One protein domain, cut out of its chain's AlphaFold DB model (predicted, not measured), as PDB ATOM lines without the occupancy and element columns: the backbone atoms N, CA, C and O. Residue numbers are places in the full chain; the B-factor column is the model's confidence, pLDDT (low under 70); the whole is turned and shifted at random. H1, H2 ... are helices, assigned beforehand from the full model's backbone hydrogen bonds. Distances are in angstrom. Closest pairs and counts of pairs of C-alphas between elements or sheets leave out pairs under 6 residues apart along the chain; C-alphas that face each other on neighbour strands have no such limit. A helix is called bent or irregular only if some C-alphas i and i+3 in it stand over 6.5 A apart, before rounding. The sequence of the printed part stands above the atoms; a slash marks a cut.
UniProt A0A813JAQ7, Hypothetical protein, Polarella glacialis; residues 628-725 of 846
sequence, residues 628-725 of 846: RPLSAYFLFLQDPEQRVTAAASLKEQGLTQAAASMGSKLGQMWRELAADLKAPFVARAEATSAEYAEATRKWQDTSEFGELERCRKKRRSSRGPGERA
ATOM      1  N   ARG A 628      26.368   9.059 -41.625       97.06
ATOM      2  CA  ARG A 628      27.581   8.284 -41.933       97.06
ATOM      3  C   ARG A 628      28.681   8.583 -40.900       97.06
ATOM      4  O   ARG A 628      28.873   9.760 -40.582       97.06
ATOM      5  N   PRO A 629      29.400   7.559 -40.411       97.81
ATOM      6  CA  PRO A 629      30.445   7.739 -39.420       97.81
ATOM      7  C   PRO A 629      31.605   8.502 -40.061       97.81
ATOM      8  O   PRO A 629      31.861   8.399 -41.266       97.81
ATOM      9  N   LEU A 630      32.288   9.308 -39.257       98.12
ATOM     10  CA  LEU A 630      33.452  10.059 -39.709       98.12
ATOM     11  C   LEU A 630      34.621   9.090 -39.899       98.12
ATOM     12  O   LEU A 630      34.870   8.230 -39.058       98.12
ATOM     13  N   SER A 631      35.360   9.233 -41.000       98.31
ATOM     14  CA  SER A 631      36.580   8.446 -41.194       98.31
ATOM     15  C   SER A 631      37.666   8.876 -40.205       98.31
ATOM     16  O   SER A 631      37.646  10.002 -39.705       98.31
ATOM     17  N   ALA A 632      38.665   8.016 -39.979       98.38
ATOM     18  CA  ALA A 632      39.806   8.319 -39.107       98.38
ATOM     19  C   ALA A 632      40.479   9.658 -39.461       98.38
ATOM     20  O   ALA A 632      40.818  10.442 -38.580       98.38
ATOM     21  N   TYR A 633      40.582   9.964 -40.758       98.19
ATOM     22  CA  TYR A 633      41.093  11.245 -41.237       98.19
ATOM     23  C   TYR A 633      40.200  12.432 -40.840       98.19
ATOM     24  O   TYR A 633      40.708  13.466 -40.417       98.19
ATOM     25  N   PHE A 634      38.872  12.309 -40.935       98.31
ATOM     26  CA  PHE A 634      37.970  13.385 -40.507       98.31
ATOM     27  C   PHE A 634      37.957  13.571 -38.987       98.31
ATOM     28  O   PHE A 634      37.852  14.706 -38.530       98.31
ATOM     29  N   LEU A 635      38.114  12.494 -38.213       98.31
ATOM     30  CA  LEU A 635      38.306  12.581 -36.762       98.31
ATOM     31  C   LEU A 635      39.609  13.320 -36.421       98.31
ATOM     32  O   LEU A 635      39.601  14.179 -35.545       98.31
ATOM     33  N   PHE A 636      40.687  13.061 -37.165       98.50
ATOM     34  CA  PHE A 636      41.943  13.809 -37.059       98.50
ATOM     35  C   PHE A 636      41.774  15.297 -37.415       98.50
ATOM     36  O   PHE A 636      42.293  16.162 -36.720       98.50
ATOM     37  N   LEU A 637      41.001  15.626 -38.458       98.06
ATOM     38  CA  LEU A 637      40.720  17.021 -38.830       98.06
ATOM     39  C   LEU A 637      39.899  17.788 -37.781       98.06
ATOM     40  O   LEU A 637      39.990  19.015 -37.714       98.06
ATOM     41  N   GLN A 638      39.060  17.091 -37.014       97.94
ATOM     42  CA  GLN A 638      38.245  17.689 -35.955       97.94
ATOM     43  C   GLN A 638      39.014  17.887 -34.646       97.94
ATOM     44  O   GLN A 638      38.565  18.671 -33.810       97.94
ATOM     45  N   ASP A 639      40.158  17.224 -34.482       98.12
ATOM     46  CA  ASP A 639      40.972  17.299 -33.275       98.12
ATOM     47  C   ASP A 639      41.540  18.722 -33.076       98.12
ATOM     48  O   ASP A 639      42.283  19.216 -33.937       98.12
ATOM     49  N   PRO A 640      41.193  19.426 -31.978       98.06
ATOM     50  CA  PRO A 640      41.664  20.787 -31.739       98.06
ATOM     51  C   PRO A 640      43.189  20.874 -31.646       98.06
ATOM     52  O   PRO A 640      43.750  21.873 -32.097       98.06
ATOM     53  N   GLU A 641      43.865  19.842 -31.132       98.00
ATOM     54  CA  GLU A 641      45.325  19.840 -30.997       98.00
ATOM     55  C   GLU A 641      45.992  19.913 -32.371       98.00
ATOM     56  O   GLU A 641      46.821  20.789 -32.624       98.00
ATOM     57  N   GLN A 642      45.525  19.076 -33.302       98.06
ATOM     58  CA  GLN A 642      46.036  19.018 -34.673       98.06
ATOM     59  C   GLN A 642      45.776  20.323 -35.435       98.06
ATOM     60  O   GLN A 642      46.597  20.774 -36.241       98.06
ATOM     61  N   ARG A 643      44.643  20.982 -35.164       98.06
ATOM     62  CA  ARG A 643      44.320  22.286 -35.762       98.06
ATOM     63  C   ARG A 643      45.210  23.401 -35.222       98.06
ATOM     64  O   ARG A 643      45.620  24.254 -36.008       98.06
ATOM     65  N   VAL A 644      45.541  23.390 -33.930       98.25
ATOM     66  CA  VAL A 644      46.469  24.362 -33.327       98.25
ATOM     67  C   VAL A 644      47.881  24.169 -33.877       98.25
ATOM     68  O   VAL A 644      48.503  25.149 -34.285       98.25
ATOM     69  N   THR A 645      48.364  22.930 -33.989       97.88
ATOM     70  CA  THR A 645      49.680  22.643 -34.585       97.88
ATOM     71  C   THR A 645      49.738  23.036 -36.060       97.88
ATOM     72  O   THR A 645      50.705  23.659 -36.499       97.88
ATOM     73  N   ALA A 646      48.677  22.768 -36.828       98.06
ATOM     74  CA  ALA A 646      48.594  23.209 -38.218       98.06
ATOM     75  C   ALA A 646      48.592  24.744 -38.320       98.06
ATOM     76  O   ALA A 646      49.321  25.309 -39.135       98.06
ATOM     77  N   ALA A 647      47.832  25.434 -37.464       98.12
ATOM     78  CA  ALA A 647      47.778  26.894 -37.426       98.12
ATOM     79  C   ALA A 647      49.117  27.535 -37.016       98.12
ATOM     80  O   ALA A 647      49.473  28.582 -37.564       98.12
ATOM     81  N   ALA A 648      49.861  26.910 -36.098       98.19
ATOM     82  CA  ALA A 648      51.209  27.324 -35.715       98.19
ATOM     83  C   ALA A 648      52.186  27.168 -36.889       98.19
ATOM     84  O   ALA A 648      52.844  28.135 -37.264       98.19
ATOM     85  N   SER A 649      52.180  26.010 -37.556       97.69
ATOM     86  CA  SER A 649      53.057  25.768 -38.708       97.69
ATOM     87  C   SER A 649      52.778  26.705 -39.894       97.69
ATOM     88  O   SER A 649      53.704  27.143 -40.569       97.69
ATOM     89  N   LEU A 650      51.516  27.086 -40.134       98.00
ATOM     90  CA  LEU A 650      51.180  28.085 -41.157       98.00
ATOM     91  C   LEU A 650      51.650  29.488 -40.769       98.00
ATOM     92  O   LEU A 650      52.101  30.239 -41.633       98.00
ATOM     93  N   LYS A 651      51.575  29.830 -39.477       98.19
ATOM     94  CA  LYS A 651      52.059  31.112 -38.956       98.19
ATOM     95  C   LYS A 651      53.577  31.238 -39.107       98.19
ATOM     96  O   LYS A 651      54.045  32.303 -39.490       98.19
ATOM     97  N   GLU A 652      54.323  30.164 -38.859       97.88
ATOM     98  CA  GLU A 652      55.777  30.109 -39.080       97.88
ATOM     99  C   GLU A 652      56.146  30.267 -40.560       97.88
ATOM    100  O   GLU A 652      57.118  30.938 -40.888       97.88
ATOM    101  N   GLN A 653      55.325  29.725 -41.462       97.25
ATOM    102  CA  GLN A 653      55.501  29.872 -42.911       97.25
ATOM    103  C   GLN A 653      55.062  31.244 -43.453       97.25
ATOM    104  O   GLN A 653      55.135  31.473 -44.658       97.25
ATOM    105  N   GLY A 654      54.557  32.148 -42.604       97.62
ATOM    106  CA  GLY A 654      54.008  33.437 -43.036       97.62
ATOM    107  C   GLY A 654      52.736  33.318 -43.887       97.62
ATOM    108  O   GLY A 654      52.331  34.282 -44.534       97.62
ATOM    109  N   LEU A 655      52.093  32.146 -43.898       97.00
ATOM    110  CA  LEU A 655      50.862  31.904 -44.639       97.00
ATOM    111  C   LEU A 655      49.648  32.297 -43.796       97.00
ATOM    112  O   LEU A 655      49.585  32.081 -42.583       97.00
ATOM    113  N   THR A 656      48.631  32.853 -44.453       95.81
ATOM    114  CA  THR A 656      47.367  33.178 -43.791       95.81
ATOM    115  C   THR A 656      46.678  31.901 -43.308       95.81
ATOM    116  O   THR A 656      46.673  30.872 -43.990       95.81
ATOM    117  N   GLN A 657      46.041  31.969 -42.137       96.62
ATOM    118  CA  GLN A 657      45.270  30.869 -41.540       96.62
ATOM    119  C   GLN A 657      43.900  30.675 -42.222       96.62
ATOM    120  O   GLN A 657      42.883  30.436 -41.572       96.62
ATOM    121  N   ALA A 658      43.850  30.812 -43.548       97.25
ATOM    122  CA  ALA A 658      42.654  30.540 -44.326       97.25
ATOM    123  C   ALA A 658      42.262  29.055 -44.213       97.25
ATOM    124  O   ALA A 658      43.109  28.167 -44.123       97.25
ATOM    125  N   ALA A 659      40.963  28.749 -44.270       96.38
ATOM    126  CA  ALA A 659      40.484  27.369 -44.144       96.38
ATOM    127  C   ALA A 659      41.106  26.418 -45.192       96.38
ATOM    128  O   ALA A 659      41.380  25.257 -44.892       96.38
ATOM    129  N   ALA A 660      41.382  26.921 -46.401       96.94
ATOM    130  CA  ALA A 660      42.012  26.152 -47.473       96.94
ATOM    131  C   ALA A 660      43.487  25.799 -47.185       96.94
ATOM    132  O   ALA A 660      43.898  24.656 -47.415       96.94
ATOM    133  N   SER A 661      44.280  26.737 -46.648       97.31
ATOM    134  CA  SER A 661      45.677  26.481 -46.263       97.31
ATOM    135  C   SER A 661      45.746  25.557 -45.045       97.31
ATOM    136  O   SER A 661      46.536  24.614 -45.038       97.31
ATOM    137  N   MET A 662      44.845  25.739 -44.072       98.06
ATOM    138  CA  MET A 662      44.717  24.864 -42.901       98.06
ATOM    139  C   MET A 662      44.369  23.424 -43.290       98.06
ATOM    140  O   MET A 662      45.032  22.492 -42.838       98.06
ATOM    141  N   GLY A 663      43.383  23.231 -44.173       97.31
ATOM    142  CA  GLY A 663      43.020  21.905 -44.677       97.31
ATOM    143  C   GLY A 663      44.164  21.228 -45.438       97.31
ATOM    144  O   GLY A 663      44.428  20.043 -45.235       97.31
ATOM    145  N   SER A 664      44.897  21.994 -46.253       97.81
ATOM    146  CA  SER A 664      46.063  21.488 -46.987       97.81
ATOM    147  C   SER A 664      47.177  21.038 -46.039       97.81
ATOM    148  O   SER A 664      47.715  19.941 -46.208       97.81
ATOM    149  N   LYS A 665      47.477  21.838 -45.007       98.12
ATOM    150  CA  LYS A 665      48.511  21.519 -44.018       98.12
ATOM    151  C   LYS A 665      48.134  20.316 -43.152       98.12
ATOM    152  O   LYS A 665      48.944  19.409 -43.008       98.12
ATOM    153  N   LEU A 666      46.891  20.231 -42.677       98.38
ATOM    154  CA  LEU A 666      46.394  19.046 -41.962       98.38
ATOM    155  C   LEU A 666      46.454  17.778 -42.829       98.38
ATOM    156  O   LEU A 666      46.789  16.700 -42.346       98.38
ATOM    157  N   GLY A 667      46.171  17.897 -44.130       98.00
ATOM    158  CA  GLY A 667      46.316  16.793 -45.080       98.00
ATOM    159  C   GLY A 667      47.763  16.338 -45.306       98.00
ATOM    160  O   GLY A 667      47.977  15.177 -45.661       98.00
ATOM    161  N   GLN A 668      48.750  17.218 -45.122       98.19
ATOM    162  CA  GLN A 668      50.175  16.858 -45.107       98.19
ATOM    163  C   GLN A 668      50.545  16.184 -43.782       98.19
ATOM    164  O   GLN A 668      51.051  15.067 -43.804       98.19
ATOM    165  N   MET A 669      50.165  16.788 -42.649       98.19
ATOM    166  CA  MET A 669      50.416  16.234 -41.312       98.19
ATOM    167  C   MET A 669      49.861  14.814 -41.160       98.19
ATOM    168  O   MET A 669      50.542  13.937 -40.644       98.19
ATOM    169  N   TRP A 670      48.661  14.539 -41.680       98.31
ATOM    170  CA  TRP A 670      48.103  13.183 -41.685       98.31
ATOM    171  C   TRP A 670      48.931  12.194 -42.517       98.31
ATOM    172  O   TRP A 670      49.071  11.033 -42.139       98.31
ATOM    173  N   ARG A 671      49.474  12.616 -43.664       98.38
ATOM    174  CA  ARG A 671      50.324  11.752 -44.500       98.38
ATOM    175  C   ARG A 671      51.643  11.431 -43.799       98.38
ATOM    176  O   ARG A 671      52.043  10.272 -43.827       98.38
ATOM    177  N   GLU A 672      52.231  12.418 -43.132       98.06
ATOM    178  CA  GLU A 672      53.490  12.317 -42.381       98.06
ATOM    179  C   GLU A 672      53.344  11.582 -41.038       98.06
ATOM    180  O   GLU A 672      54.319  11.041 -40.525       98.06
ATOM    181  N   LEU A 673      52.133  11.519 -40.475       97.62
ATOM    182  CA  LEU A 673      51.880  10.850 -39.200       97.62
ATOM    183  C   LEU A 673      52.261   9.358 -39.263       97.62
ATOM    184  O   LEU A 673      51.791   8.628 -40.146       97.62
ATOM    185  N   ALA A 674      53.050   8.886 -38.296       98.19
ATOM    186  CA  ALA A 674      53.382   7.469 -38.150       98.19
ATOM    187  C   ALA A 674      52.124   6.612 -37.906       98.19
ATOM    188  O   ALA A 674      51.109   7.100 -37.400       98.19
ATOM    189  N   ALA A 675      52.188   5.322 -38.250       97.88
ATOM    190  CA  ALA A 675      51.061   4.399 -38.092       97.88
ATOM    191  C   ALA A 675      50.577   4.301 -36.630       97.88
ATOM    192  O   ALA A 675      49.371   4.281 -36.391       97.88
ATOM    193  N   ASP A 676      51.495   4.359 -35.664       97.62
ATOM    194  CA  ASP A 676      51.176   4.282 -34.231       97.62
ATOM    195  C   ASP A 676      50.346   5.480 -33.755       97.62
ATOM    196  O   ASP A 676      49.395   5.333 -32.991       97.62
ATOM    197  N   LEU A 677      50.645   6.673 -34.274       97.19
ATOM    198  CA  LEU A 677      49.883   7.887 -33.975       97.19
ATOM    199  C   LEU A 677      48.535   7.916 -34.715       97.19
ATOM    200  O   LEU A 677      47.604   8.592 -34.279       97.19
ATOM    201  N   LYS A 678      48.400   7.170 -35.822       98.38
ATOM    202  CA  LYS A 678      47.127   6.997 -36.543       98.38
ATOM    203  C   LYS A 678      46.203   6.008 -35.832       98.38
ATOM    204  O   LYS A 678      44.984   6.162 -35.925       98.38
ATOM    205  N   ALA A 679      46.760   5.033 -35.113       98.12
ATOM    206  CA  ALA A 679      46.025   3.981 -34.416       98.12
ATOM    207  C   ALA A 679      44.848   4.479 -33.547       98.12
ATOM    208  O   ALA A 679      43.751   3.945 -33.716       98.12
ATOM    209  N   PRO A 680      44.973   5.520 -32.691       98.19
ATOM    210  CA  PRO A 680      43.835   6.007 -31.902       98.19
ATOM    211  C   PRO A 680      42.690   6.563 -32.763       98.19
ATOM    212  O   PRO A 680      41.520   6.389 -32.418       98.19
ATOM    213  N   PHE A 681      42.990   7.203 -33.897       98.38
ATOM    214  CA  PHE A 681      41.963   7.716 -34.810       98.38
ATOM    215  C   PHE A 681      41.288   6.595 -35.599       98.38
ATOM    216  O   PHE A 681      40.080   6.654 -35.826       98.38
ATOM    217  N   VAL A 682      42.048   5.565 -35.989       98.19
ATOM    218  CA  VAL A 682      41.512   4.363 -36.645       98.19
ATOM    219  C   VAL A 682      40.593   3.602 -35.693       98.19
ATOM    220  O   VAL A 682      39.455   3.333 -36.062       98.19
ATOM    221  N   ALA A 683      41.006   3.383 -34.443       98.31
ATOM    222  CA  ALA A 683      40.180   2.715 -33.436       98.31
ATOM    223  C   ALA A 683      38.854   3.459 -33.171       98.31
ATOM    224  O   ALA A 683      37.794   2.839 -33.095       98.31
ATOM    225  N   ARG A 684      38.874   4.799 -33.090       98.06
ATOM    226  CA  ARG A 684      37.643   5.609 -32.964       98.06
ATOM    227  C   ARG A 684      36.761   5.536 -34.217       98.06
ATOM    228  O   ARG A 684      35.536   5.493 -34.104       98.06
ATOM    229  N   ALA A 685      37.359   5.520 -35.407       98.25
ATOM    230  CA  ALA A 685      36.615   5.372 -36.657       98.25
ATOM    231  C   ALA A 685      35.943   3.994 -36.753       98.25
ATOM    232  O   ALA A 685      34.784   3.903 -37.144       98.25
ATOM    233  N   GLU A 686      36.633   2.931 -36.339       98.25
ATOM    234  CA  GLU A 686      36.077   1.577 -36.282       98.25
ATOM    235  C   GLU A 686      34.927   1.484 -35.272       98.25
ATOM    236  O   GLU A 686      33.851   1.004 -35.631       98.25
ATOM    237  N   ALA A 687      35.095   2.032 -34.064       98.38
ATOM    238  CA  ALA A 687      34.040   2.070 -33.049       98.38
ATOM    239  C   ALA A 687      32.779   2.802 -33.550       98.38
ATOM    240  O   ALA A 687      31.683   2.243 -33.535       98.38
ATOM    241  N   THR A 688      32.937   4.012 -34.096       97.44
ATOM    242  CA  THR A 688      31.805   4.775 -34.661       97.44
ATOM    243  C   THR A 688      31.194   4.101 -35.892       97.44
ATOM    244  O   THR A 688      29.993   4.225 -36.135       97.44
ATOM    245  N   SER A 689      31.979   3.345 -36.668       97.62
ATOM    246  CA  SER A 689      31.458   2.558 -37.789       97.62
ATOM    247  C   SER A 689      30.611   1.364 -37.341       97.62
ATOM    248  O   SER A 689      29.600   1.070 -37.982       97.62
ATOM    249  N   ALA A 690      30.968   0.726 -36.223       98.31
ATOM    250  CA  ALA A 690      30.184  -0.348 -35.625       98.31
ATOM    251  C   ALA A 690      28.845   0.184 -35.089       98.31
ATOM    252  O   ALA A 690      27.790  -0.351 -35.436       98.31
ATOM    253  N   GLU A 691      28.869   1.302 -34.355       97.81
ATOM    254  CA  GLU A 691      27.657   1.990 -33.884       97.81
ATOM    255  C   GLU A 691      26.744   2.395 -35.050       97.81
ATOM    256  O   GLU A 691      25.529   2.180 -35.018       97.81
ATOM    257  N   TYR A 692      27.326   2.932 -36.126       98.12
ATOM    258  CA  TYR A 692      26.584   3.277 -37.333       98.12
ATOM    259  C   TYR A 692      25.942   2.058 -38.000       98.12
ATOM    260  O   TYR A 692      24.804   2.147 -38.466       98.12
ATOM    261  N   ALA A 693      26.646   0.928 -38.067       98.06
ATOM    262  CA  ALA A 693      26.114  -0.296 -38.656       98.06
ATOM    263  C   ALA A 693      24.901  -0.814 -37.865       98.06
ATOM    264  O   ALA A 693      23.896  -1.199 -38.466       98.06
ATOM    265  N   GLU A 694      24.950  -0.762 -36.533       98.31
ATOM    266  CA  GLU A 694      23.815  -1.116 -35.676       98.31
ATOM    267  C   GLU A 694      22.641  -0.145 -35.827       98.31
ATOM    268  O   GLU A 694      21.500  -0.578 -36.002       98.31
ATOM    269  N   ALA A 695      22.908   1.164 -35.820       98.00
ATOM    270  CA  ALA A 695      21.886   2.184 -36.045       98.00
ATOM    271  C   ALA A 695      21.242   2.040 -37.433       98.00
ATOM    272  O   ALA A 695      20.030   2.182 -37.579       98.00
ATOM    273  N   THR A 696      22.036   1.698 -38.450       97.69
ATOM    274  CA  THR A 696      21.554   1.479 -39.818       97.69
ATOM    275  C   THR A 696      20.676   0.240 -39.914       97.69
ATOM    276  O   THR A 696      19.662   0.297 -40.599       97.69
ATOM    277  N   ARG A 697      21.004  -0.851 -39.207       98.00
ATOM    278  CA  ARG A 697      20.125  -2.030 -39.119       98.00
ATOM    279  C   ARG A 697      18.785  -1.672 -38.476       98.00
ATOM    280  O   ARG A 697      17.751  -1.910 -39.083       98.00
ATOM    281  N   LYS A 698      18.812  -0.988 -37.323       97.81
ATOM    282  CA  LYS A 698      17.593  -0.509 -36.645       97.81
ATOM    283  C   LYS A 698      16.746   0.378 -37.559       97.81
ATOM    284  O   LYS A 698      15.533   0.231 -37.594       97.81
ATOM    285  N   TRP A 699      17.381   1.271 -38.320       97.62
ATOM    286  CA  TRP A 699      16.710   2.124 -39.300       97.62
ATOM    287  C   TRP A 699      16.118   1.334 -40.475       97.62
ATOM    288  O   TRP A 699      14.997   1.615 -40.882       97.62
ATOM    289  N   GLN A 700      16.829   0.339 -41.010       97.38
ATOM    290  CA  GLN A 700      16.333  -0.502 -42.107       97.38
ATOM    291  C   GLN A 700      15.082  -1.306 -41.727       97.38
ATOM    292  O   GLN A 700      14.252  -1.559 -42.599       97.38
ATOM    293  N   ASP A 701      14.929  -1.646 -40.446       97.94
ATOM    294  CA  ASP A 701      13.754  -2.347 -39.918       97.94
ATOM    295  C   ASP A 701      12.527  -1.426 -39.732       97.94
ATOM    296  O   ASP A 701      11.411  -1.913 -39.538       97.94
ATOM    297  N   THR A 702      12.691  -0.097 -39.812       98.12
ATOM    298  CA  THR A 702      11.574   0.859 -39.700       98.12
ATOM    299  C   THR A 702      10.692   0.888 -40.955       98.12
ATOM    300  O   THR A 702      11.142   0.698 -42.089       98.12
ATOM    301  N   SER A 703       9.400   1.172 -40.771       97.62
ATOM    302  CA  SER A 703       8.426   1.271 -41.870       97.62
ATOM    303  C   SER A 703       8.727   2.424 -42.842       97.62
ATOM    304  O   SER A 703       8.488   2.332 -44.051       97.62
ATOM    305  N   GLU A 704       9.339   3.475 -42.312       97.19
ATOM    306  CA  GLU A 704       9.745   4.721 -42.941       97.19
ATOM    307  C   GLU A 704      10.845   4.470 -43.980       97.19
ATOM    308  O   GLU A 704      10.816   5.021 -45.087       97.19
ATOM    309  N   PHE A 705      11.776   3.556 -43.682       97.75
ATOM    310  CA  PHE A 705      12.757   3.092 -44.661       97.75
ATOM    311  C   PHE A 705      12.077   2.421 -45.865       97.75
ATOM    312  O   PHE A 705      12.444   2.678 -47.018       97.75
ATOM    313  N   GLY A 706      11.026   1.633 -45.621       97.44
ATOM    314  CA  GLY A 706      10.219   1.001 -46.664       97.44
ATOM    315  C   GLY A 706       9.480   2.001 -47.562       97.44
ATOM    316  O   GLY A 706       9.316   1.757 -48.761       97.44
ATOM    317  N   GLU A 707       9.035   3.144 -47.036       97.19
ATOM    318  CA  GLU A 707       8.481   4.243 -47.847       97.19
ATOM    319  C   GLU A 707       9.546   4.903 -48.726       97.19
ATOM    320  O   GLU A 707       9.333   5.129 -49.923       97.19
ATOM    321  N   LEU A 708      10.729   5.145 -48.160       96.69
ATOM    322  CA  LEU A 708      11.842   5.770 -48.863       96.69
ATOM    323  C   LEU A 708      12.343   4.892 -50.026       96.69
ATOM    324  O   LEU A 708      12.564   5.400 -51.131       96.69
ATOM    325  N   GLU A 709      12.461   3.579 -49.820       97.25
ATOM    326  CA  GLU A 709      12.819   2.619 -50.874       97.25
ATOM    327  C   GLU A 709      11.731   2.491 -51.952       97.25
ATOM    328  O   GLU A 709      12.050   2.455 -53.146       97.25
ATOM    329  N   ARG A 710      10.441   2.530 -51.587       97.25
ATOM    330  CA  ARG A 710       9.336   2.577 -52.566       97.25
ATOM    331  C   ARG A 710       9.434   3.812 -53.467       97.25
ATOM    332  O   ARG A 710       9.358   3.681 -54.692       97.25
ATOM    333  N   CYS A 711       9.682   4.989 -52.894       95.75
ATOM    334  CA  CYS A 711       9.869   6.227 -53.655       95.75
ATOM    335  C   CYS A 711      11.126   6.191 -54.540       95.75
ATOM    336  O   CYS A 711      11.067   6.583 -55.711       95.75
ATOM    337  N   ARG A 712      12.251   5.652 -54.044       96.12
ATOM    338  CA  ARG A 712      13.466   5.441 -54.855       96.12
ATOM    339  C   ARG A 712      13.217   4.500 -56.028       96.12
ATOM    340  O   ARG A 712      13.628   4.806 -57.149       96.12
ATOM    341  N   LYS A 713      12.523   3.382 -55.798       96.38
ATOM    342  CA  LYS A 713      12.179   2.411 -56.842       96.38
ATOM    343  C   LYS A 713      11.267   3.033 -57.898       96.38
ATOM    344  O   LYS A 713      11.561   2.868 -59.079       96.38
ATOM    345  N   LYS A 714      10.247   3.807 -57.494       95.94
ATOM    346  CA  LYS A 714       9.350   4.536 -58.411       95.94
ATOM    347  C   LYS A 714      10.117   5.522 -59.299       95.94
ATOM    348  O   LYS A 714       9.920   5.524 -60.511       95.94
ATOM    349  N   ARG A 715      11.048   6.290 -58.719       94.25
ATOM    350  CA  ARG A 715      11.929   7.208 -59.465       94.25
ATOM    351  C   ARG A 715      12.872   6.464 -60.411       94.25
ATOM    352  O   ARG A 715      13.116   6.914 -61.527       94.25
ATOM    353  N   ARG A 716      13.399   5.307 -59.994       94.00
ATOM    354  CA  ARG A 716      14.211   4.458 -60.873       94.00
ATOM    355  C   ARG A 716      13.366   3.935 -62.032       94.00
ATOM    356  O   ARG A 716      13.848   3.985 -63.153       94.00
ATOM    357  N   SER A 717      12.135   3.466 -61.800       94.25
ATOM    358  CA  SER A 717      11.228   2.982 -62.856       94.25
ATOM    359  C   SER A 717      10.743   4.070 -63.808       94.25
ATOM    360  O   SER A 717      10.638   3.783 -64.992       94.25
ATOM    361  N   SER A 718      10.495   5.293 -63.325       93.06
ATOM    362  CA  SER A 718      10.043   6.403 -64.174       93.06
ATOM    363  C   SER A 718      11.161   6.984 -65.036       93.06
ATOM    364  O   SER A 718      10.900   7.429 -66.147       93.06
ATOM    365  N   ARG A 719      12.415   6.942 -64.563       92.38
ATOM    366  CA  ARG A 719      13.583   7.191 -65.413       92.38
ATOM    367  C   ARG A 719      13.700   6.040 -66.400       92.38
ATOM    368  O   ARG A 719      14.159   4.949 -66.036       92.38
ATOM    369  N   GLY A 720      13.233   6.276 -67.624       89.75
ATOM    370  CA  GLY A 720      13.282   5.305 -68.707       89.75
ATOM    371  C   GLY A 720      14.701   4.752 -68.913       89.75
ATOM    372  O   GLY A 720      15.683   5.373 -68.489       89.75
ATOM    373  N   PRO A 721      14.851   3.584 -69.560       85.00
ATOM    374  CA  PRO A 721      16.155   2.965 -69.810       85.00
ATOM    375  C   PRO A 721      17.183   3.925 -70.440       85.00
ATOM    376  O   PRO A 721      18.359   3.867 -70.080       85.00
ATOM    377  N   GLY A 722      16.731   4.854 -71.294       78.88
ATOM    378  CA  GLY A 722      17.572   5.880 -71.924       78.88
ATOM    379  C   GLY A 722      18.173   6.892 -70.939       78.88
ATOM    380  O   GLY A 722      19.375   7.150 -70.976       78.88
ATOM    381  N   GLU A 723      17.392   7.401 -69.981       76.25
ATOM    382  CA  GLU A 723      17.908   8.335 -68.965       76.25
ATOM    383  C   GLU A 723      18.817   7.614 -67.953       76.25
ATOM    384  O   GLU A 723      19.801   8.175 -67.464       76.25
ATOM    385  N   ARG A 724      18.550   6.328 -67.677       73.81
ATOM    386  CA  ARG A 724      19.431   5.498 -66.835       73.81
ATOM    387  C   ARG A 724      20.820   5.323 -67.451       73.81
ATOM    388  O   ARG A 724      21.799   5.370 -66.709       73.81
ATOM    389  N   ALA A 725      20.910   5.146 -68.770       77.06
ATOM    390  CA  ALA A 725      22.187   5.045 -69.475       77.06
ATOM    391  C   ALA A 725      22.953   6.382 -69.460       77.06
ATOM    392  O   ALA A 725      24.156   6.398 -69.201       77.06
TER     393      ALA A 725
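Overview. This is residues 628 to 725 of the 846 residues of the protein "Hypothetical protein" of Polarella glacialis (UniProt A0A813JAQ7). One long helix, H4, forms a beam along the longest axis, with a small cluster of three crossed helices, H1, H2 and H3, by its first part and H5 turned off at its far end as an arm with little H6 at the tip. The two ends of the beam are far from each other, and much of H5 sticks out, residues 703 to 708 and 710 to 715 standing free. The printed part has 98 residues with six named helices, H1 to H6 in order, and no named strand; the class is all helix. It is extended, with a radius of gyration of the C-alphas of 20.7 A, and spans 57 by 33 by 21 A.

Arrangement. H4, residues 675 to 700, has a kink of 28 degrees near residue 682 and is only just irregular: C-alphas 677 and 680 are 6.7 A apart. With residues 678 to 685 alone it touches H1, residues 632 to 638, about perpendicular at 82 degrees; their closest C-alphas, of Ala 632 and Phe 681, are 4.8 A apart. H1 touches H3, residues 659 to 672, at a steep tilt of 40 degrees, opposite ways, closest at the C-alphas of Leu 637 and Leu 666, 6.8 A. H3 touches H2, residues 640 to 652, about perpendicular at 75 degrees, closest at the C-alphas of Ala 646 and Leu 666, 6.0 A. H5, residues 703 to 718, is close to but not clearly touching H4, about perpendicular at 89 degrees, with the closest C-alphas, of Trp 699 and Phe 705, 6.7 A apart. H6, residues 721 to 725, is likewise close to but not clearly touching H5. Every O i to N i+4 pair is within hydrogen-bond range in H1, H2, H5 and H6; H3 has 9 of 10 and H4 20 of 22.

Along the chain. H4 measures 35.3 A from C-alpha 675 at (51.061, 4.399, -38.092) to C-alpha 700 at (16.333, -0.502, -42.107). H5 measures 22.9 A, H3 20.0 A and H2 18.4 A. H1 begins at C-alpha 632 (39.806, 8.319, -39.107), and H6 ends at C-alpha 725 (22.187, 5.045, -69.475).

Size, cuts and confidence. The two C-alphas farthest apart, of Glu 652 and Gly 720, are 57.4 A apart. The printed part has no cut, and no link between its helices is long. Mean pLDDT of the printed part is 96.5, no printed residue is under 70, and H6 has a mean of 78.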